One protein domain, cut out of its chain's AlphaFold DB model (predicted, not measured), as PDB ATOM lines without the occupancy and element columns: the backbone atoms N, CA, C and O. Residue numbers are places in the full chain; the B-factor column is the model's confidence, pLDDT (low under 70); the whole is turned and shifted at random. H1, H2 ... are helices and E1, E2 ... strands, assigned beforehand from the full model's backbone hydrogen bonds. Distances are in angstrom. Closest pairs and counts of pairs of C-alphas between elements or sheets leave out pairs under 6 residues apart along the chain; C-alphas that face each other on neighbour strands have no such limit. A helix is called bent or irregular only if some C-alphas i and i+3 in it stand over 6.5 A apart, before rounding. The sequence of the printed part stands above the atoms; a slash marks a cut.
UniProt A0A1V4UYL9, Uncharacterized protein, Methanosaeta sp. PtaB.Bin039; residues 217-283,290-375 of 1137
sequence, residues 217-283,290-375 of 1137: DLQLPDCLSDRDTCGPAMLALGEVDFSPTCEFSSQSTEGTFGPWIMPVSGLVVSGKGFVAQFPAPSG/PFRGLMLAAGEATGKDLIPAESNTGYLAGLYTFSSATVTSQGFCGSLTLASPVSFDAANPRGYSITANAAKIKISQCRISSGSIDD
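What this domain is: This is residues 217 to 283 and 290 to 375 of the 1137 residues of an uncharacterized protein of Methanosaeta sp. PtaB.Bin039 (UniProt A0A1V4UYL9). One long, twisted sheet of nine strands, E3 to E11, most of them sharply bent, folds over like a half-rolled trough. The hairpin of E1 and E2 lies partly face to face with its E3 end, and the hairpin of E9 and E10 makes the opposite end of the long axis, with the tiny helix H1 nearby. The 153 printed residues hold eleven strands and one helix, in the order E1 to E5, H1, E6 to E11, and the class is mostly strand. Both sheets are antiparallel, and the nine-stranded one is branched. The whole is compact, with a radius of gyration of the C-alphas of 17.0 A and spans of 61 by 30 by 25 A.

How they stand to each other: In the branched sheet E5, residues 293 to 302, has E4, residues 267 to 278, on one side, with N 275 and O 295 2.8 A apart. On the other side are E6, residues 319 to 322, with N 301 and O 320 at 2.8 A, and E7, residues 325 to 328, with N 294 and O 327 at 2.8 A. E8, residues 331 to 338, neighbours E6, N 321 to O 337 being 2.8 A, and forms a hairpin with E7, N 326 to O 333 being 2.8 A. On the other side of E8 is E10, residues 350 to 364, with N 336 and O 361 at 2.8 A. E9, residues 342 to 347, E10 and E11, residues 367 to 375, form a meander, each strand the antiparallel neighbour of the one before; N 346 and O 352 are 2.9 A apart, N 360 and O 372 2.8 A. Edge strand E3, residues 248 to 262, forms a hairpin with E4, N 250 to O 276 being 2.9 A; it bends by 100 degrees at residue 253. E1, residues 217 to 219, and E2, residues 234 to 242, form a hairpin, N 218 to O 235 being 2.8 A, and make a sandwich, two sheets face to face, with the branched sheet; the closest C-alphas of E2 and E3 are those of Phe 242 and Phe 248, 5.1 A. H1, residues 314 to 317, stands at the sheet's level at a height of 0.5 A; it is too short for an O i to N i+4 pair, and its one O i to N i+3 pair is within range.

Where its parts are: E1 begins at C-alpha 217, (15.459, 9.532, 76.920), and E11, 23.8 A long, ends at C-alpha 375, (33.435, 45.417, 89.595). E10 is 30.3 A, E4 26.4 A and E3 26.3 A long.

The domain as a whole: The C-alphas of Gly 283 and Gly 351, the two farthest apart, are 61.7 A apart. Residues 284 to 289 are not printed, and the gap from C-alpha 283 to C-alpha 290 is 13.3 A. The links E1 to E2 and E5 to H1 are long. Residues 279 to 283 and 290 to 291 have pLDDT under 70.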
ATOM      1  N   ASP A 217      14.302   8.641  76.899       88.88
ATOM      2  CA  ASP A 217      15.459   9.532  76.920       88.88
ATOM      3  C   ASP A 217      15.219  10.671  75.920       88.88
ATOM      4  O   ASP A 217      14.814  10.452  74.777       88.88
ATOM      5  N   LEU A 218      15.473  11.903  76.338       88.75
ATOM      6  CA  LEU A 218      15.340  13.090  75.510       88.75
ATOM      7  C   LEU A 218      16.705  13.467  74.936       88.75
ATOM      8  O   LEU A 218      17.610  13.833  75.685       88.75
ATOM      9  N   GLN A 219      16.847  13.418  73.617       90.38
ATOM     10  CA  GLN A 219      17.961  14.058  72.927       90.38
ATOM     11  C   GLN A 219      17.648  15.545  72.763       90.38
ATOM     12  O   GLN A 219      16.613  15.917  72.194       90.38
ATOM     13  N   LEU A 220      18.541  16.384  73.270       90.44
ATOM     14  CA  LEU A 220      18.435  17.837  73.216       90.44
ATOM     15  C   LEU A 220      18.814  18.376  71.819       90.44
ATOM     16  O   LEU A 220      19.380  17.633  71.014       90.44
ATOM     17  N   PRO A 221      18.504  19.652  71.511       87.44
ATOM     18  CA  PRO A 221      18.879  20.270  70.241       87.44
ATOM     19  C   PRO A 221      20.392  20.243  69.993       87.44
ATOM     20  O   PRO A 221      21.175  20.373  70.933       87.44
ATOM     21  N   ASP A 222      20.796  20.202  68.720       84.50
ATOM     22  CA  ASP A 222      22.193  20.039  68.266       84.50
ATOM     23  C   ASP A 222      23.186  21.101  68.782       84.50
ATOM     24  O   ASP A 222      24.397  20.938  68.664       84.50
ATOM     25  N   CYS A 223      22.700  22.204  69.359       86.56
ATOM     26  CA  CYS A 223      23.551  23.215  69.982       86.56
ATOM     27  C   CYS A 223      24.054  22.840  71.387       86.56
ATOM     28  O   CYS A 223      24.833  23.599  71.970       86.56
ATOM     29  N   LEU A 224      23.623  21.690  71.916       90.44
ATOM     30  CA  LEU A 224      24.129  21.066  73.133       90.44
ATOM     31  C   LEU A 224      24.742  19.705  72.799       90.44
ATOM     32  O   LEU A 224      24.110  18.855  72.169       90.44
ATOM     33  N   SER A 225      25.957  19.477  73.278       91.00
ATOM     34  CA  SER A 225      26.660  18.203  73.121       91.00
ATOM     35  C   SER A 225      26.973  17.605  74.481       91.00
ATOM     36  O   SER A 225      27.192  18.324  75.449       91.00
ATOM     37  N   ASP A 226      26.993  16.288  74.573       90.19
ATOM     38  CA  ASP A 226      27.459  15.599  75.767       90.19
ATOM     39  C   ASP A 226      28.972  15.806  75.941       90.19
ATOM     40  O   ASP A 226      29.731  15.720  74.971       90.19
ATOM     41  N   ARG A 227      29.416  16.119  77.166       85.75
ATOM     42  CA  ARG A 227      30.822  16.465  77.425       85.75
ATOM     43  C   ARG A 227      31.778  15.308  77.163       85.75
ATOM     44  O   ARG A 227      32.839  15.525  76.580       85.75
ATOM     45  N   ASP A 228      31.423  14.116  77.617       84.94
ATOM     46  CA  ASP A 228      32.354  12.990  77.680       84.94
ATOM     47  C   ASP A 228      32.403  12.232  76.352       84.94
ATOM     48  O   ASP A 228      33.446  11.717  75.951       84.94
ATOM     49  N   THR A 229      31.278  12.195  75.636       84.00
ATOM     50  CA  THR A 229      31.160  11.473  74.363       84.00
ATOM     51  C   THR A 229      31.284  12.369  73.133       84.00
ATOM     52  O   THR A 229      31.439  11.849  72.029       84.00
ATOM     53  N   CYS A 230      31.190  13.698  73.292       78.00
ATOM     54  CA  CYS A 230      31.043  14.666  72.192       78.00
ATOM     55  C   CYS A 230      29.858  14.356  71.251       78.00
ATOM     56  O   CYS A 230      29.785  14.877  70.137       78.00
ATOM     57  N   GLY A 231      28.938  13.488  71.684       84.12
ATOM     58  CA  GLY A 231      27.714  13.144  70.976       84.12
ATOM     59  C   GLY A 231      26.576  14.117  71.295       84.12
ATOM     60  O   GLY A 231      26.772  15.105  72.006       84.12
ATOM     61  N   PRO A 232      25.362  13.855  70.788       86.19
ATOM     62  CA  PRO A 232      24.184  14.638  71.145       86.19
ATOM     63  C   PRO A 232      23.938  14.626  72.657       86.19
ATOM     64  O   PRO A 232      24.022  13.569  73.283       86.19
ATOM     65  N   ALA A 233      23.612  15.778  73.246       90.88
ATOM     66  CA  ALA A 233      23.276  15.844  74.663       90.88
ATOM     67  C   ALA A 233      21.973  15.083  74.959       90.88
ATOM     68  O   ALA A 233      20.962  15.266  74.277       90.88
ATOM     69  N   MET A 234      21.997  14.250  76.000       90.56
ATOM     70  CA  MET A 234      20.884  13.384  76.392       90.56
ATOM     71  C   MET A 234      20.406  13.697  77.815       90.56
ATOM     72  O   MET A 234      21.199  14.077  78.680       90.56
ATOM     73  N   LEU A 235      19.115  13.481  78.074       91.19
ATOM     74  CA  LEU A 235      18.511  13.502  79.407       91.19
ATOM     75  C   LEU A 235      17.570  12.305  79.580       91.19
ATOM     76  O   LEU A 235      16.577  12.191  78.865       91.19
ATOM     77  N   ALA A 236      17.837  11.436  80.550       88.75
ATOM     78  CA  ALA A 236      16.925  10.345  80.888       88.75
ATOM     79  C   ALA A 236      15.733  10.884  81.698       88.75
ATOM     80  O   ALA A 236      15.917  11.403  82.799       88.75
ATOM     81  N   LEU A 237      14.511  10.756  81.169       86.06
ATOM     82  CA  LEU A 237      13.285  11.175  81.864       86.06
ATOM     83  C   LEU A 237      12.698  10.068  82.750       86.06
ATOM     84  O   LEU A 237      11.876  10.362  83.614       86.06
ATOM     85  N   GLY A 238      13.122   8.818  82.538       84.00
ATOM     86  CA  GLY A 238      12.553   7.646  83.201       84.00
ATOM     87  C   GLY A 238      11.207   7.235  82.599       84.00
ATOM     88  O   GLY A 238      10.947   7.488  81.421       84.00
ATOM     89  N   GLU A 239      10.384   6.554  83.394       85.19
ATOM     90  CA  GLU A 239       9.015   6.167  83.031       85.19
ATOM     91  C   GLU A 239       8.065   7.362  83.212       85.19
ATOM     92  O   GLU A 239       8.029   7.968  84.283       85.19
ATOM     93  N   VAL A 240       7.317   7.713  82.163       86.44
ATOM     94  CA  VAL A 240       6.374   8.844  82.141       86.44
ATOM     95  C   VAL A 240       5.019   8.410  81.596       86.44
ATOM     96  O   VAL A 240       4.957   7.545  80.719       86.44
ATOM     97  N   ASP A 241       3.947   9.051  82.062       85.31
ATOM     98  CA  ASP A 241       2.640   8.940  81.413       85.31
ATOM     99  C   ASP A 241       2.714   9.567  80.014       85.31
ATOM    100  O   ASP A 241       3.256  10.660  79.822       85.31
ATOM    101  N   PHE A 242       2.201   8.844  79.026       83.75
ATOM    102  CA  PHE A 242       2.366   9.123  77.607       83.75
ATOM    103  C   PHE A 242       1.018   9.026  76.897       83.75
ATOM    104  O   PHE A 242       0.279   8.059  77.090       83.75
ATOM    105  N   SER A 243       0.696  10.013  76.060       82.19
ATOM    106  CA  SER A 243      -0.566  10.060  75.310       82.19
ATOM    107  C   SER A 243      -0.423   9.608  73.842       82.19
ATOM    108  O   SER A 243       0.687   9.566  73.298       82.19
ATOM    109  N   PRO A 244      -1.542   9.365  73.128       77.25
ATOM    110  CA  PRO A 244      -1.526   9.063  71.695       77.25
ATOM    111  C   PRO A 244      -1.040  10.235  70.833       77.25
ATOM    112  O   PRO A 244      -0.556  10.023  69.722       77.25
ATOM    113  N   THR A 245      -1.152  11.476  71.318       75.56
ATOM    114  CA  THR A 245      -0.617  12.688  70.674       75.56
ATOM    115  C   THR A 245       0.834  12.984  71.068       75.56
ATOM    116  O   THR A 245       1.389  13.974  70.598       75.56
ATOM    117  N   CYS A 246       1.476  12.092  71.837       76.25
ATOM    118  CA  CYS A 246       2.831  12.236  72.382       76.25
ATOM    119  C   CYS A 246       2.954  13.388  73.388       76.25
ATOM    120  O   CYS A 246       3.943  14.124  73.419       76.25
ATOM    121  N   GLU A 247       1.914  13.544  74.199       79.50
ATOM    122  CA  GLU A 247       1.848  14.456  75.336       79.50
ATOM    123  C   GLU A 247       2.398  13.745  76.566       79.50
ATOM    124  O   GLU A 247       1.991  12.618  76.859       79.50
ATOM    125  N   PHE A 248       3.343  14.382  77.254       83.19
ATOM    126  CA  PHE A 248       3.951  13.841  78.464       83.19
ATOM    127  C   PHE A 248       4.549  14.961  79.317       83.19
ATOM    128  O   PHE A 248       5.010  15.997  78.824       83.19
ATOM    129  N   SER A 249       4.588  14.727  80.624       82.00
ATOM    130  CA  SER A 249       5.283  15.590  81.573       82.00
ATOM    131  C   SER A 249       6.110  14.752  82.534       82.00
ATOM    132  O   SER A 249       5.622  13.752  83.053       82.00
ATOM    133  N   SER A 250       7.340  15.180  82.799       84.81
ATOM    134  CA  SER A 250       8.202  14.593  83.825       84.81
ATOM    135  C   SER A 250       8.736  15.697  84.716       84.81
ATOM    136  O   SER A 250       9.206  16.724  84.227       84.81
ATOM    137  N   GLN A 251       8.668  15.488  86.024       84.12
ATOM    138  CA  GLN A 251       9.242  16.384  87.011       84.12
ATOM    139  C   GLN A 251      10.114  15.568  87.953       84.12
ATOM    140  O   GLN A 251       9.661  14.597  88.552       84.12
ATOM    141  N   SER A 252      11.360  15.997  88.111       84.94
ATOM    142  CA  SER A 252      12.291  15.416  89.068       84.94
ATOM    143  C   SER A 252      12.994  16.536  89.812       84.94
ATOM    144  O   SER A 252      13.551  17.428  89.182       84.94
ATOM    145  N   THR A 253      12.964  16.513  91.144       81.69
ATOM    146  CA  THR A 253      13.663  17.497  91.990       81.69
ATOM    147  C   THR A 253      15.109  17.092  92.279       81.69
ATOM    148  O   THR A 253      15.959  17.961  92.423       81.69
ATOM    149  N   GLU A 254      15.401  15.788  92.303       83.44
ATOM    150  CA  GLU A 254      16.742  15.228  92.561       83.44
ATOM    151  C   GLU A 254      17.468  14.767  91.286       83.44
ATOM    152  O   GLU A 254      18.649  14.420  91.328       83.44
ATOM    153  N   GLY A 255      16.777  14.754  90.142       82.88
ATOM    154  CA  GLY A 255      17.327  14.303  88.867       82.88
ATOM    155  C   GLY A 255      18.493  15.175  88.410       82.88
ATOM    156  O   GLY A 255      18.371  16.398  88.341       82.88
ATOM    157  N   THR A 256      19.618  14.547  88.085       89.81
ATOM    158  CA  THR A 256      20.803  15.227  87.557       89.81
ATOM    159  C   THR A 256      20.682  15.442  86.055       89.81
ATOM    160  O   THR A 256      20.199  14.566  85.337       89.81
ATOM    161  N   PHE A 257      21.172  16.577  85.575       91.94
ATOM    162  CA  PHE A 257      21.295  16.870  84.152       91.94
ATOM    163  C   PHE A 257      22.704  17.375  83.821       91.94
ATOM    164  O   PHE A 257      23.411  17.884  84.697       91.94
ATOM    165  N   GLY A 258      23.101  17.268  82.553       88.88
ATOM    166  CA  GLY A 258      24.481  17.515  82.143       88.88
ATOM    167  C   GLY A 258      25.445  16.408  82.594       88.88
ATOM    168  O   GLY A 258      25.011  15.430  83.206       88.88
ATOM    169  N   PRO A 259      26.751  16.551  82.317       92.31
ATOM    170  CA  PRO A 259      27.406  17.733  81.747       92.31
ATOM    171  C   PRO A 259      27.183  17.898  80.234       92.31
ATOM    172  O   PRO A 259      27.531  17.029  79.439       92.31
ATOM    173  N   TRP A 260      26.651  19.053  79.825       94.06
ATOM    174  CA  TRP A 260      26.434  19.397  78.415       94.06
ATOM    175  C   TRP A 260      27.288  20.594  77.996       94.06
ATOM    176  O   TRP A 260      27.247  21.640  78.637       94.06
ATOM    177  N   ILE A 261      28.034  20.466  76.905       92.00
ATOM    178  CA  ILE A 261      28.832  21.532  76.298       92.00
ATOM    179  C   ILE A 261      27.939  22.381  75.390       92.00
ATOM    180  O   ILE A 261      27.208  21.849  74.555       92.00
ATOM    181  N   MET A 262      28.060  23.704  75.499       92.00
ATOM    182  CA  MET A 262      27.637  24.666  74.479       92.00
ATOM    183  C   MET A 262      28.839  24.992  73.578       92.00
ATOM    184  O   MET A 262      29.695  25.779  73.987       92.00
ATOM    185  N   PRO A 263      28.948  24.424  72.360       83.88
ATOM    186  CA  PRO A 263      30.198  24.449  71.591       83.88
ATOM    187  C   PRO A 263      30.679  25.851  71.201       83.88
ATOM    188  O   PRO A 263      31.875  26.072  71.053       83.88
ATOM    189  N   VAL A 264      29.758  26.809  71.043       85.44
ATOM    190  CA  VAL A 264      30.089  28.189  70.650       85.44
ATOM    191  C   VAL A 264      30.755  28.958  71.792       85.44
ATOM    192  O   VAL A 264      31.698  29.700  71.546       85.44
ATOM    193  N   SER A 265      30.273  28.798  73.028       87.06
ATOM    194  CA  SER A 265      30.814  29.497  74.202       87.06
ATOM    195  C   SER A 265      31.853  28.676  74.970       87.06
ATOM    196  O   SER A 265      32.579  29.230  75.787       87.06
ATOM    197  N   GLY A 266      31.914  27.359  74.759       89.12
ATOM    198  CA  GLY A 266      32.768  26.459  75.537       89.12
ATOM    199  C   GLY A 266      32.309  26.270  76.988       89.12
ATOM    200  O   GLY A 266      33.062  25.740  77.799       89.12
ATOM    201  N   LEU A 267      31.092  26.697  77.338       93.31
ATOM    202  CA  LEU A 267      30.525  26.491  78.671       93.31
ATOM    203  C   LEU A 267      29.956  25.076  78.801       93.31
ATOM    204  O   LEU A 267      29.170  24.638  77.960       93.31
ATOM    205  N   VAL A 268      30.300  24.397  79.893       94.31
ATOM    206  CA  VAL A 268      29.717  23.117  80.301       94.31
ATOM    207  C   VAL A 268      28.646  23.375  81.350       94.31
ATOM    208  O   VAL A 268      28.959  23.937  82.392       94.31
ATOM    209  N   VAL A 269      27.410  22.955  81.089       94.25
ATOM    210  CA  VAL A 269      26.251  23.126  81.973       94.25
ATOM    211  C   VAL A 269      25.883  21.801  82.636       94.25
ATOM    212  O   VAL A 269      25.759  20.778  81.961       94.25
ATOM    213  N   SER A 270      25.652  21.823  83.946       94.25
ATOM    214  CA  SER A 270      25.169  20.674  84.723       94.25
ATOM    215  C   SER A 270      24.405  21.126  85.959       94.25
ATOM    216  O   SER A 270      24.592  22.245  86.427       94.25
ATOM    217  N   GLY A 271      23.566  20.271  86.533       93.19
ATOM    218  CA  GLY A 271      22.841  20.628  87.748       93.19
ATOM    219  C   GLY A 271      21.855  19.567  88.200       93.19
ATOM    220  O   GLY A 271      21.948  18.401  87.807       93.19
ATOM    221  N   LYS A 272      20.918  19.988  89.051       90.06
ATOM    222  CA  LYS A 272      19.873  19.132  89.613       90.06
ATOM    223  C   LYS A 272      18.504  19.780  89.480       90.06
ATOM    224  O   LYS A 272      18.347  20.992  89.620       90.06
ATOM    225  N   GLY A 273      17.511  18.935  89.263       88.19
ATOM    226  CA  GLY A 273      16.119  19.324  89.179       88.19
ATOM    227  C   GLY A 273      15.727  19.787  87.777       88.19
ATOM    228  O   GLY A 273      16.288  20.743  87.237       88.19
ATOM    229  N   PHE A 274      14.729  19.130  87.191       89.81
ATOM    230  CA  PHE A 274      14.185  19.487  85.887       89.81
ATOM    231  C   PHE A 274      12.682  19.207  85.788       89.81
ATOM    232  O   PHE A 274      12.135  18.331  86.460       89.81
ATOM    233  N   VAL A 275      12.025  19.957  84.908       87.75
ATOM    234  CA  VAL A 275      10.635  19.772  84.491       87.75
ATOM    235  C   VAL A 275      10.620  19.697  82.969       87.75
ATOM    236  O   VAL A 275      10.883  20.687  82.293       87.75
ATOM    237  N   ALA A 276      10.340  18.523  82.415       86.44
ATOM    238  CA  ALA A 276      10.088  18.339  80.993       86.44
ATOM    239  C   ALA A 276       8.580  18.439  80.748       86.44
ATOM    240  O   ALA A 276       7.813  17.666  81.321       86.44
ATOM    241  N   GLN A 277       8.156  19.380  79.905       80.31
ATOM    242  CA  GLN A 277       6.751  19.588  79.572       80.31
ATOM    243  C   GLN A 277       6.581  19.669  78.058       80.31
ATOM    244  O   GLN A 277       7.038  20.605  77.406       80.31
ATOM    245  N   PHE A 278       5.879  18.690  77.503       77.56
ATOM    246  CA  PHE A 278       5.499  18.631  76.099       77.56
ATOM    247  C   PHE A 278       3.996  18.368  76.096       77.56
ATOM    248  O   PHE A 278       3.577  17.414  76.739       77.56
ATOM    249  N   PRO A 279       3.204  19.279  75.497       66.88
ATOM    250  CA  PRO A 279       1.890  19.735  75.985       66.88
ATOM    251  C   PRO A 279       1.116  18.671  76.768       66.88
ATOM    252  O   PRO A 279       0.920  17.606  76.237       66.88
ATOM    253  N   ALA A 280       0.689  18.946  78.002       51.66
ATOM    254  CA  ALA A 280       0.014  17.968  78.866       51.66
ATOM    255  C   ALA A 280      -1.465  17.736  78.471       51.66
ATOM    256  O   ALA A 280      -2.095  18.680  77.976       51.66
ATOM    257  N   PRO A 281      -2.045  16.550  78.761       45.47
ATOM    258  CA  PRO A 281      -3.452  16.268  78.492       45.47
ATOM    259  C   PRO A 281      -4.370  17.283  79.183       45.47
ATOM    260  O   PRO A 281      -4.132  17.730  80.307       45.47
ATOM    261  N   SER A 282      -5.438  17.669  78.490       41.75
ATOM    262  CA  SER A 282      -6.449  18.615  78.966       41.75
ATOM    263  C   SER A 282      -7.023  18.199  80.329       41.75
ATOM    264  O   SER A 282      -7.809  17.258  80.393       41.75
ATOM    265  N   GLY A 283      -6.669  18.912  81.411       45.47
ATOM    266  CA  GLY A 283      -7.274  18.694  82.735       45.47
ATOM    267  C   GLY A 283      -6.495  19.163  83.972       45.47
ATOM    268  O   GLY A 283      -7.108  19.324  85.025       45.47
ATOM    269  N   PRO A 290       1.539  27.884  77.713       55.88
ATOM    270  CA  PRO A 290       1.855  26.603  77.083       55.88
ATOM    271  C   PRO A 290       3.355  26.545  76.746       55.88
ATOM    272  O   PRO A 290       3.756  26.683  75.590       55.88
ATOM    273  N   PHE A 291       4.203  26.400  77.764       63.91
ATOM    274  CA  PHE A 291       5.629  26.148  77.575       63.91
ATOM    275  C   PHE A 291       5.828  24.716  77.053       63.91
ATOM    276  O   PHE A 291       5.270  23.765  77.600       63.91
ATOM    277  N   ARG A 292       6.591  24.574  75.962       77.25
ATOM    278  CA  ARG A 292       6.983  23.287  75.374       77.25
ATOM    279  C   ARG A 292       8.502  23.181  75.407       77.25
ATOM    280  O   ARG A 292       9.179  23.932  74.704       77.25
ATOM    281  N   GLY A 293       9.027  22.279  76.222       85.38
ATOM    282  CA  GLY A 293      10.461  22.087  76.386       85.38
ATOM    283  C   GLY A 293      10.842  21.643  77.793       85.38
ATOM    284  O   GLY A 293      10.035  21.109  78.553       85.38
ATOM    285  N   LEU A 294      12.103  21.877  78.135       88.00
ATOM    286  CA  LEU A 294      12.701  21.531  79.415       88.00
ATOM    287  C   LEU A 294      12.923  22.801  80.238       88.00
ATOM    288  O   LEU A 294      13.542  23.744  79.754       88.00
ATOM    289  N   MET A 295      12.466  22.824  81.483       88.44
ATOM    290  CA  MET A 295      12.801  23.847  82.469       88.44
ATOM    291  C   MET A 295      13.745  23.239  83.507       88.44
ATOM    292  O   MET A 295      13.436  22.227  84.127       88.44
ATOM    293  N   LEU A 296      14.912  23.843  83.680       90.88
ATOM    294  CA  LEU A 296      15.953  23.434  84.617       90.88
ATOM    295  C   LEU A 296      15.821  24.279  85.882       90.88
ATOM    296  O   LEU A 296      15.708  25.502  85.781       90.88
ATOM    297  N   ALA A 297      15.815  23.638  87.051       84.56
ATOM    298  CA  ALA A 297      15.588  24.313  88.326       84.56
ATOM    299  C   ALA A 297      16.836  25.073  88.786       84.56
ATOM    300  O   ALA A 297      16.802  26.292  88.857       84.56
ATOM    301  N   ALA A 298      17.950  24.393  89.050       88.44
ATOM    302  CA  ALA A 298      19.203  25.056  89.396       88.44
ATOM    303  C   ALA A 298      20.400  24.292  88.834       88.44
ATOM    304  O   ALA A 298      20.397  23.061  88.736       88.44
ATOM    305  N   GLY A 299      21.443  25.023  88.472       93.31
ATOM    306  CA  GLY A 299      22.660  24.411  87.975       93.31
ATOM    307  C   GLY A 299      23.827  25.369  87.915       93.31
ATOM    308  O   GLY A 299      23.730  26.553  88.249       93.31
ATOM    309  N   GLU A 300      24.935  24.808  87.469       95.12
ATOM    310  CA  GLU A 300      26.211  25.466  87.303       95.12
ATOM    311  C   GLU A 300      26.643  25.404  85.839       95.12
ATOM    312  O   GLU A 300      26.268  24.496  85.090       95.12
ATOM    313  N   ALA A 301      27.428  26.394  85.431       94.94
ATOM    314  CA  ALA A 301      28.043  26.462  84.121       94.94
ATOM    315  C   ALA A 301      29.502  26.912  84.246       94.94
ATOM    316  O   ALA A 301      29.783  27.908  84.912       94.94
ATOM    317  N   THR A 302      30.442  26.218  83.604       95.06
ATOM    318  CA  THR A 302      31.858  26.623  83.604       95.06
ATOM    319  C   THR A 302      32.578  26.209  82.327       95.06
ATOM    320  O   THR A 302      32.312  25.146  81.770       95.06
ATOM    321  N   GLY A 303      33.497  27.052  81.860       93.19
ATOM    322  CA  GLY A 303      34.404  26.764  80.749       93.19
ATOM    323  C   GLY A 303      35.823  26.390  81.184       93.19
ATOM    324  O   GLY A 303      36.699  26.309  80.332       93.19
ATOM    325  N   LYS A 304      36.086  26.182  82.484       89.56
ATOM    326  CA  LYS A 304      37.444  26.037  83.050       89.56
ATOM    327  C   LYS A 304      38.344  25.019  82.334       89.56
ATOM    328  O   LYS A 304      39.538  25.259  82.208       89.56
ATOM    329  N   ASP A 305      37.775  23.908  81.870       86.06
ATOM    330  CA  ASP A 305      38.532  22.818  81.237       86.06
ATOM    331  C   ASP A 305      38.654  22.965  79.707       86.06
ATOM    332  O   ASP A 305      39.380  22.203  79.071       86.06
ATOM    333  N   LEU A 306      37.934  23.922  79.109       88.31
ATOM    334  CA  LEU A 306      37.855  24.131  77.656       88.31
ATOM    335  C   LEU A 306      38.443  25.477  77.213       88.31
ATOM    336  O   LEU A 306      38.914  25.600  76.084       88.31
ATOM    337  N   ILE A 307      38.423  26.483  78.088       89.81
ATOM    338  CA  ILE A 307      38.952  27.820  77.824       89.81
ATOM    339  C   ILE A 307      40.427  27.874  78.259       89.81
ATOM    340  O   ILE A 307      40.722  27.632  79.431       89.81
ATOM    341  N   PRO A 308      41.367  28.199  77.351       87.25
ATOM    342  CA  PRO A 308      42.778  28.354  77.699       87.25
ATOM    343  C   PRO A 308      43.018  29.464  78.731       87.25
ATOM    344  O   PRO A 308      42.267  30.435  78.794       87.25
ATOM    345  N   ALA A 309      44.120  29.354  79.480       80.50
ATOM    346  CA  ALA A 309      44.515  30.345  80.487       80.50
ATOM    347  C   ALA A 309      44.752  31.755  79.899       80.50
ATOM    348  O   ALA A 309      44.369  32.748  80.517       80.50
ATOM    349  N   GLU A 310      45.341  31.837  78.700       89.06
ATOM    350  CA  GLU A 310      45.429  33.071  77.908       89.06
ATOM    351  C   GLU A 310      44.289  33.099  76.878       89.06
ATOM    352  O   GLU A 310      44.354  32.436  75.840       89.06
ATOM    353  N   SER A 311      43.228  33.858  77.156       90.75
ATOM    354  CA  SER A 311      42.072  34.002  76.269       90.75
ATOM    355  C   SER A 311      41.327  35.312  76.521       90.75
ATOM    356  O   SER A 311      41.043  35.673  77.658       90.75
ATOM    357  N   ASN A 312      40.904  35.994  75.453       91.94
ATOM    358  CA  ASN A 312      40.044  37.179  75.569       91.94
ATOM    359  C   ASN A 312      38.626  36.841  76.070       91.94
ATOM    360  O   ASN A 312      37.942  37.713  76.598       91.94
ATOM    361  N   THR A 313      38.210  35.575  75.966       93.12
ATOM    362  CA  THR A 313      36.980  35.040  76.571       93.12
ATOM    363  C   THR A 313      37.236  34.304  77.885       93.12
ATOM    364  O   THR A 313      36.398  33.530  78.344       93.12
ATOM    365  N   GLY A 314      38.382  34.550  78.530       91.94
ATOM    366  CA  GLY A 314      38.773  33.900  79.783       91.94
ATOM    367  C   GLY A 314      37.774  34.080  80.932       91.94
ATOM    368  O   GLY A 314      37.707  33.237  81.823       91.94
ATOM    369  N   TYR A 315      36.902  35.094  80.876       92.94
ATOM    370  CA  TYR A 315      35.788  35.244  81.816       92.94
ATOM    371  C   TYR A 315      34.840  34.029  81.827       92.94
ATOM    372  O   TYR A 315      34.207  33.755  82.846       92.94
ATOM    373  N   LEU A 316      34.765  33.251  80.741       94.38
ATOM    374  CA  LEU A 316      33.965  32.022  80.653       94.38
ATOM    375  C   LEU A 316      34.558  30.850  81.450       94.38
ATOM    376  O   LEU A 316      33.839  29.899  81.748       94.38
ATOM    377  N   ALA A 317      35.830  30.921  81.856       93.75
ATOM    378  CA  ALA A 317      36.448  29.923  82.731       93.75
ATOM    379  C   ALA A 317      35.923  29.985  84.179       93.75
ATOM    380  O   ALA A 317      36.146  29.054  84.955       93.75
ATOM    381  N   GLY A 318      35.218  31.063  84.549       92.56
ATOM    382  CA  GLY A 318      34.588  31.213  85.858       92.56
ATOM    383  C   GLY A 318      33.532  30.140  86.140       92.56
ATOM    384  O   GLY A 318      33.019  29.482  85.231       92.56
ATOM    385  N   LEU A 319      33.207  29.959  87.421       95.38
ATOM    386  CA  LEU A 319      32.068  29.145  87.835       95.38
ATOM    387  C   LEU A 319      30.828  30.034  87.890       95.38
ATOM    388  O   LEU A 319      30.778  30.978  88.676       95.38
ATOM    389  N   TYR A 320      29.831  29.733  87.068       95.88
ATOM    390  CA  TYR A 320      28.557  30.440  87.035       95.88
ATOM    391  C   TYR A 320      27.438  29.568  87.592       95.88
ATOM    392  O   TYR A 320      27.464  28.353  87.442       95.88
ATOM    393  N   THR A 321      26.420  30.196  88.172       96.38
ATOM    394  CA  THR A 321      25.202  29.553  88.678       96.38
ATOM    395  C   THR A 321      23.966  30.151  88.016       96.38
ATOM    396  O   THR A 321      23.968  31.309  87.587       96.38
ATOM    397  N   PHE A 322      22.891  29.372  87.933       94.69
ATOM    398  CA  PHE A 322      21.572  29.852  87.527       94.69
ATOM    399  C   PHE A 322      20.477  29.225  88.386       94.69
ATOM    400  O   PHE A 322      20.570  28.068  88.792       94.69
ATOM    401  N   SER A 323      19.422  30.002  88.635       89.50
ATOM    402  CA  SER A 323      18.255  29.603  89.435       89.50
ATOM    403  C   SER A 323      17.047  29.186  88.595       89.50
ATOM    404  O   SER A 323      15.999  28.870  89.149       89.50
ATOM    405  N   SER A 324      17.145  29.316  87.271       88.81
ATOM    406  CA  SER A 324      16.230  28.731  86.296       88.81
ATOM    407  C   SER A 324      16.821  28.895  84.897       88.81
ATOM    408  O   SER A 324      17.373  29.949  84.568       88.81
ATOM    409  N   ALA A 325      16.703  27.866  84.066       91.81
ATOM    410  CA  ALA A 325      17.007  27.938  82.641       91.81
ATOM    411  C   ALA A 325      15.992  27.112  81.848       91.81
ATOM    412  O   ALA A 325      15.304  26.257  82.397       91.81
ATOM    413  N   THR A 326      15.886  27.363  80.550       90.75
ATOM    414  CA  THR A 326      14.973  26.639  79.663       90.75
ATOM    415  C   THR A 326      15.727  26.084  78.467       90.75
ATOM    416  O   THR A 326      16.630  26.729  77.945       90.75
ATOM    417  N   VAL A 327      15.355  24.894  78.010       90.62
ATOM    418  CA  VAL A 327      15.779  24.335  76.727       90.62
ATOM    419  C   VAL A 327      14.525  24.149  75.886       90.62
ATOM    420  O   VAL A 327      13.578  23.489  76.308       90.62
ATOM    421  N   THR A 328      14.503  24.759  74.708       87.56
ATOM    422  CA  THR A 328      13.393  24.674  73.741       87.56
ATOM    423  C   THR A 328      13.904  24.111  72.419       87.56
ATOM    424  O   THR A 328      15.092  23.823  72.303       87.56
ATOM    425  N   SER A 329      13.054  24.039  71.391       81.06
ATOM    426  CA  SER A 329      13.468  23.684  70.021       81.06
ATOM    427  C   SER A 329      14.624  24.534  69.481       81.06
ATOM    428  O   SER A 329      15.345  24.109  68.585       81.06
ATOM    429  N   GLN A 330      14.798  25.744  70.020       82.31
ATOM    430  CA  GLN A 330      15.847  26.679  69.623       82.31
ATOM    431  C   GLN A 330      17.133  26.539  70.455       82.31
ATOM    432  O   GLN A 330      18.108  27.226  70.170       82.31
ATOM    433  N   GLY A 331      17.148  25.693  71.491       88.69
ATOM    434  CA  GLY A 331      18.304  25.488  72.365       88.69
ATOM    435  C   GLY A 331      18.144  26.032  73.783       88.69
ATOM    436  O   GLY A 331      17.033  26.296  74.249       88.69
ATOM    437  N   PHE A 332      19.283  26.171  74.467       91.38
ATOM    438  CA  PHE A 332      19.391  26.628  75.852       91.38
ATOM    439  C   PHE A 332      19.222  28.150  75.974       91.38
ATOM    440  O   PHE A 332      19.873  28.916  75.260       91.38
ATOM    441  N   CYS A 333      18.400  28.581  76.926       92.44
ATOM    442  CA  CYS A 333      18.150  29.970  77.287       92.44
ATOM    443  C   CYS A 333      18.211  30.122  78.812       92.44
ATOM    444  O   CYS A 333      17.491  29.434  79.536       92.44
ATOM    445  N   GLY A 334      19.023  31.047  79.316       91.75
ATOM    446  CA  GLY A 334      19.181  31.245  80.757       91.75
ATOM    447  C   GLY A 334      20.040  32.454  81.103       91.75
ATOM    448  O   GLY A 334      20.773  32.971  80.260       91.75
ATOM    449  N   SER A 335      19.944  32.892  82.355       94.50
ATOM    450  CA  SER A 335      20.781  33.956  82.912       94.50
ATOM    451  C   SER A 335      21.737  33.351  83.930       94.50
ATOM    452  O   SER A 335      21.310  32.816  84.950       94.50
ATOM    453  N   LEU A 336      23.026  33.434  83.634       95.56
ATOM    454  CA  LEU A 336      24.112  32.921  84.451       95.56
ATOM    455  C   LEU A 336      24.698  34.047  85.304       95.56
ATOM    456  O   LEU A 336      24.920  35.145  84.794       95.56
ATOM    457  N   THR A 337      24.989  33.771  86.573       95.81
ATOM    458  CA  THR A 337      25.652  34.708  87.494       95.81
ATOM    459  C   THR A 337      26.930  34.089  88.038       95.81
ATOM    460  O   THR A 337      26.927  32.928  88.442       95.81
ATOM    461  N   LEU A 338      28.025  34.846  88.038       95.75
ATOM    462  CA  LEU A 338      29.320  34.395  88.539       95.75
ATOM    463  C   LEU A 338      29.242  34.075  90.041       95.75
ATOM    464  O   LEU A 338      28.802  34.907  90.831       95.75
ATOM    465  N   ALA A 339      29.659  32.869  90.425       93.50
ATOM    466  CA  ALA A 339      29.612  32.382  91.802       93.50
ATOM    467  C   ALA A 339      30.858  32.765  92.615       93.50
ATOM    468  O   ALA A 339      30.784  32.918  93.833       93.50
ATOM    469  N   SER A 340      32.008  32.918  91.953       91.06
ATOM    470  CA  SER A 340      33.269  33.327  92.570       91.06
ATOM    471  C   SER A 340      34.131  34.140  91.597       91.06
ATOM    472  O   SER A 340      34.041  33.918  90.386       91.06
ATOM    473  N   PRO A 341      34.974  35.069  92.094       92.88
ATOM    474  CA  PRO A 341      35.832  35.876  91.236       92.88
ATOM    475  C   PRO A 341      36.701  35.030  90.302       92.88
ATOM    476  O   PRO A 341      37.247  34.000  90.705       92.88
ATOM    477  N   VAL A 342      36.872  35.495  89.065       92.56
ATOM    478  CA  VAL A 342      37.713  34.847  88.049       92.56
ATOM    479  C   VAL A 342      38.769  35.825  87.553       92.56
ATOM    480  O   VAL A 342      38.502  37.014  87.388       92.56
ATOM    481  N   SER A 343      39.986  35.331  87.333       93.56
ATOM    482  CA  SER A 343      41.055  36.093  86.684       93.56
ATOM    483  C   SER A 343      41.566  35.349  85.462       93.56
ATOM    484  O   SER A 343      41.655  34.121  85.484       93.56
ATOM    485  N   PHE A 344      41.878  36.092  84.408       93.12
ATOM    486  CA  PHE A 344      42.367  35.546  83.150       93.12
ATOM    487  C   PHE A 344      43.300  36.530  82.448       93.12
ATOM    488  O   PHE A 344      43.186  37.746  82.628       93.12
ATOM    489  N   ASP A 345      44.193  35.995  81.619       93.50
ATOM    490  CA  ASP A 345      45.116  36.798  80.829       93.50
ATOM    491  C   ASP A 345      44.601  36.949  79.395       93.50
ATOM    492  O   ASP A 345      44.090  36.003  78.790       93.50
ATOM    493  N   ALA A 346      44.720  38.149  78.830       91.88
ATOM    494  CA  ALA A 346      44.267  38.405  77.468       91.88
ATOM    495  C   ALA A 346      45.250  37.824  76.441       91.88
ATOM    496  O   ALA A 346      46.469  37.979  76.552       91.88
ATOM    497  N   ALA A 347      44.709  37.226  75.381       89.38
ATOM    498  CA  ALA A 347      45.489  36.713  74.260       89.38
ATOM    499  C   ALA A 347      45.823  37.806  73.227       89.38
ATOM    500  O   ALA A 347      46.857  37.730  72.557       89.38
ATOM    501  N   ASN A 348      44.971  38.830  73.083       87.94
ATOM    502  CA  ASN A 348      45.204  39.960  72.182       87.94
ATOM    503  C   ASN A 348      44.597  41.270  72.728       87.94
ATOM    504  O   ASN A 348      43.370  41.398  72.723       87.94
ATOM    505  N   PRO A 349      45.423  42.267  73.101       89.56
ATOM    506  CA  PRO A 349      46.888  42.217  73.190       89.56
ATOM    507  C   PRO A 349      47.376  41.380  74.385       89.56
ATOM    508  O   PRO A 349      46.776  41.396  75.455       89.56
ATOM    509  N   ARG A 350      48.500  40.671  74.213       88.94
ATOM    510  CA  ARG A 350      49.127  39.875  75.286       88.94
ATOM    511  C   ARG A 350      49.625  40.734  76.448       88.94
ATOM    512  O   ARG A 350      50.101  41.848  76.237       88.94
ATOM    513  N   GLY A 351      49.620  40.157  77.649       88.69
ATOM    514  CA  GLY A 351      50.207  40.741  78.863       88.69
ATOM    515  C   GLY A 351      49.229  41.517  79.746       88.69
ATOM    516  O   GLY A 351      49.642  42.018  80.789       88.69
ATOM    517  N   TYR A 352      47.966  41.620  79.332       93.31
ATOM    518  CA  TYR A 352      46.881  42.120  80.171       93.31
ATOM    519  C   TYR A 352      46.378  41.014  81.091       93.31
ATOM    520  O   TYR A 352      46.195  39.893  80.625       93.31
ATOM    521  N   SER A 353      46.079  41.361  82.342       94.12
ATOM    522  CA  SER A 353      45.422  40.461  83.296       94.12
ATOM    523  C   SER A 353      44.142  41.110  83.810       94.12
ATOM    524  O   SER A 353      44.172  42.260  84.253       94.12
ATOM    525  N   ILE A 354      43.012  40.417  83.702       94.56
ATOM    526  CA  ILE A 354      41.685  40.940  84.038       94.56
ATOM    527  C   ILE A 354      41.117  40.126  85.194       94.56
ATOM    528  O   ILE A 354      41.024  38.904  85.104       94.56
ATOM    529  N   THR A 355      40.695  40.808  86.258       94.94
ATOM    530  CA  THR A 355      40.009  40.217  87.411       94.94
ATOM    531  C   THR A 355      38.564  40.685  87.456       94.94
ATOM    532  O   THR A 355      38.306  41.871  87.652       94.94
ATOM    533  N   ALA A 356      37.637  39.737  87.351       92.12
ATOM    534  CA  ALA A 356      36.199  39.926  87.468       92.12
ATOM    535  C   ALA A 356      35.707  39.470  88.845       92.12
ATOM    536  O   ALA A 356      35.843  38.287  89.165       92.12
ATOM    537  N   ASN A 357      35.110  40.361  89.645       93.06
ATOM    538  CA  ASN A 357      34.520  39.963  90.931       93.06
ATOM    539  C   ASN A 357      33.058  39.527  90.795       93.06
ATOM    540  O   ASN A 357      32.616  38.650  91.533       93.06
ATOM    541  N   ALA A 358      32.327  40.095  89.836       93.44
ATOM    542  CA  ALA A 358      30.981  39.682  89.471       93.44
ATOM    543  C   ALA A 358      30.831  39.643  87.943       93.44
ATOM    544  O   ALA A 358      31.509  40.357  87.211       93.44
ATOM    545  N   ALA A 359      29.941  38.793  87.439       94.88
ATOM    546  CA  ALA A 359      29.557  38.803  86.032       94.88
ATOM    547  C   ALA A 359      28.158  38.212  85.847       94.88
ATOM    548  O   ALA A 359      27.734  37.330  86.603       94.88
ATOM    549  N   LYS A 360      27.452  38.688  84.824       95.00
ATOM    550  CA  LYS A 360      26.141  38.203  84.396       95.00
ATOM    551  C   LYS A 360      26.181  37.903  82.910       95.00
ATOM    552  O   LYS A 360      26.502  38.774  82.110       95.00
ATOM    553  N   ILE A 361      25.812  36.689  82.520       96.12
ATOM    554  CA  ILE A 361      25.800  36.269  81.116       96.12
ATOM    555  C   ILE A 361      24.396  35.812  80.757       96.12
ATOM    556  O   ILE A 361      23.826  34.943  81.413       96.12
ATOM    557  N   LYS A 362      23.840  36.376  79.689       95.62
ATOM    558  CA  LYS A 362      22.544  35.977  79.153       95.62
ATOM    559  C   LYS A 362      22.740  35.097  77.932       95.62
ATOM    560  O   LYS A 362      23.228  35.545  76.890       95.62
ATOM    561  N   ILE A 363      22.288  33.859  78.043       94.38
ATOM    562  CA  ILE A 363      22.319  32.881  76.965       94.38
ATOM    563  C   ILE A 363      20.940  32.817  76.318       94.38
ATOM    564  O   ILE A 363      19.919  32.738  77.002       94.38
ATOM    565  N   SER A 364      20.923  32.849  74.993       92.25
ATOM    566  CA  SER A 364      19.748  32.647  74.159       92.25
ATOM    567  C   SER A 364      20.129  31.700  73.032       92.25
ATOM    568  O   SER A 364      21.094  31.959  72.316       92.25
ATOM    569  N   GLN A 365      19.376  30.614  72.858       89.38
ATOM    570  CA  GLN A 365      19.592  29.650  71.774       89.38
ATOM    571  C   GLN A 365      21.029  29.085  71.753       89.38
ATOM    572  O   GLN A 365      21.695  29.074  70.719       89.38
ATOM    573  N   CYS A 366      21.540  28.679  72.923       89.50
ATOM    574  CA  CYS A 366      22.917  28.198  73.132       89.50
ATOM    575  C   CYS A 366      24.034  29.216  72.814       89.50
ATOM    576  O   CYS A 366      25.210  28.852  72.780       89.50
ATOM    577  N   ARG A 367      23.701  30.490  72.576       91.81
ATOM    578  CA  ARG A 367      24.663  31.561  72.291       91.81
ATOM    579  C   ARG A 367      24.586  32.649  73.344       91.81
ATOM    580  O   ARG A 367      23.518  32.938  73.881       91.81
ATOM    581  N   ILE A 368      25.717  33.286  73.616       93.88
ATOM    582  CA  ILE A 368      25.725  34.496  74.433       93.88
ATOM    583  C   ILE A 368      25.037  35.598  73.626       93.88
ATOM    584  O   ILE A 368      25.409  35.877  72.491       93.88
ATOM    585  N   SER A 369      23.988  36.173  74.203       93.44
ATOM    586  CA  SER A 369      23.229  37.271  73.594       93.44
ATOM    587  C   SER A 369      23.693  38.631  74.104       93.44
ATOM    588  O   SER A 369      23.733  39.595  73.347       93.44
ATOM    589  N   SER A 370      24.051  38.692  75.386       94.69
ATOM    590  CA  SER A 370      24.583  39.865  76.072       94.69
ATOM    591  C   SER A 370      25.158  39.440  77.421       94.69
ATOM    592  O   SER A 370      24.757  38.409  77.969       94.69
ATOM    593  N   GLY A 371      25.999  40.265  78.024       95.19
ATOM    594  CA  GLY A 371      26.418  40.094  79.410       95.19
ATOM    595  C   GLY A 371      27.145  41.314  79.954       95.19
ATOM    596  O   GLY A 371      27.422  42.257  79.219       95.19
ATOM    597  N   SER A 372      27.456  41.276  81.241       95.62
ATOM    598  CA  SER A 372      28.306  42.257  81.904       95.62
ATOM    599  C   SER A 372      29.311  41.566  82.818       95.62
ATOM    600  O   SER A 372      29.022  40.519  83.401       95.62
ATOM    601  N   ILE A 373      30.497  42.151  82.937       94.19
ATOM    602  CA  ILE A 373      31.469  41.845  83.980       94.19
ATOM    603  C   ILE A 373      31.529  43.064  84.881       94.19
ATOM    604  O   ILE A 373      31.964  44.125  84.445       94.19
ATOM    605  N   ASP A 374      31.102  42.899  86.121       90.25
ATOM    606  CA  ASP A 374      30.913  43.990  87.061       90.25
ATOM    607  C   ASP A 374      32.008  43.960  88.138       90.25
ATOM    608  O   ASP A 374      32.457  42.887  88.557       90.25
ATOM    609  N   ASP A 375      32.433  45.150  88.560       88.69
ATOM    610  CA  ASP A 375      33.435  45.417  89.595       88.69
ATOM    611  C   ASP A 375      34.737  44.614  89.442       88.69
ATOM    612  O   ASP A 375      34.873  43.485  89.917       88.69
TER     613      ASP A 375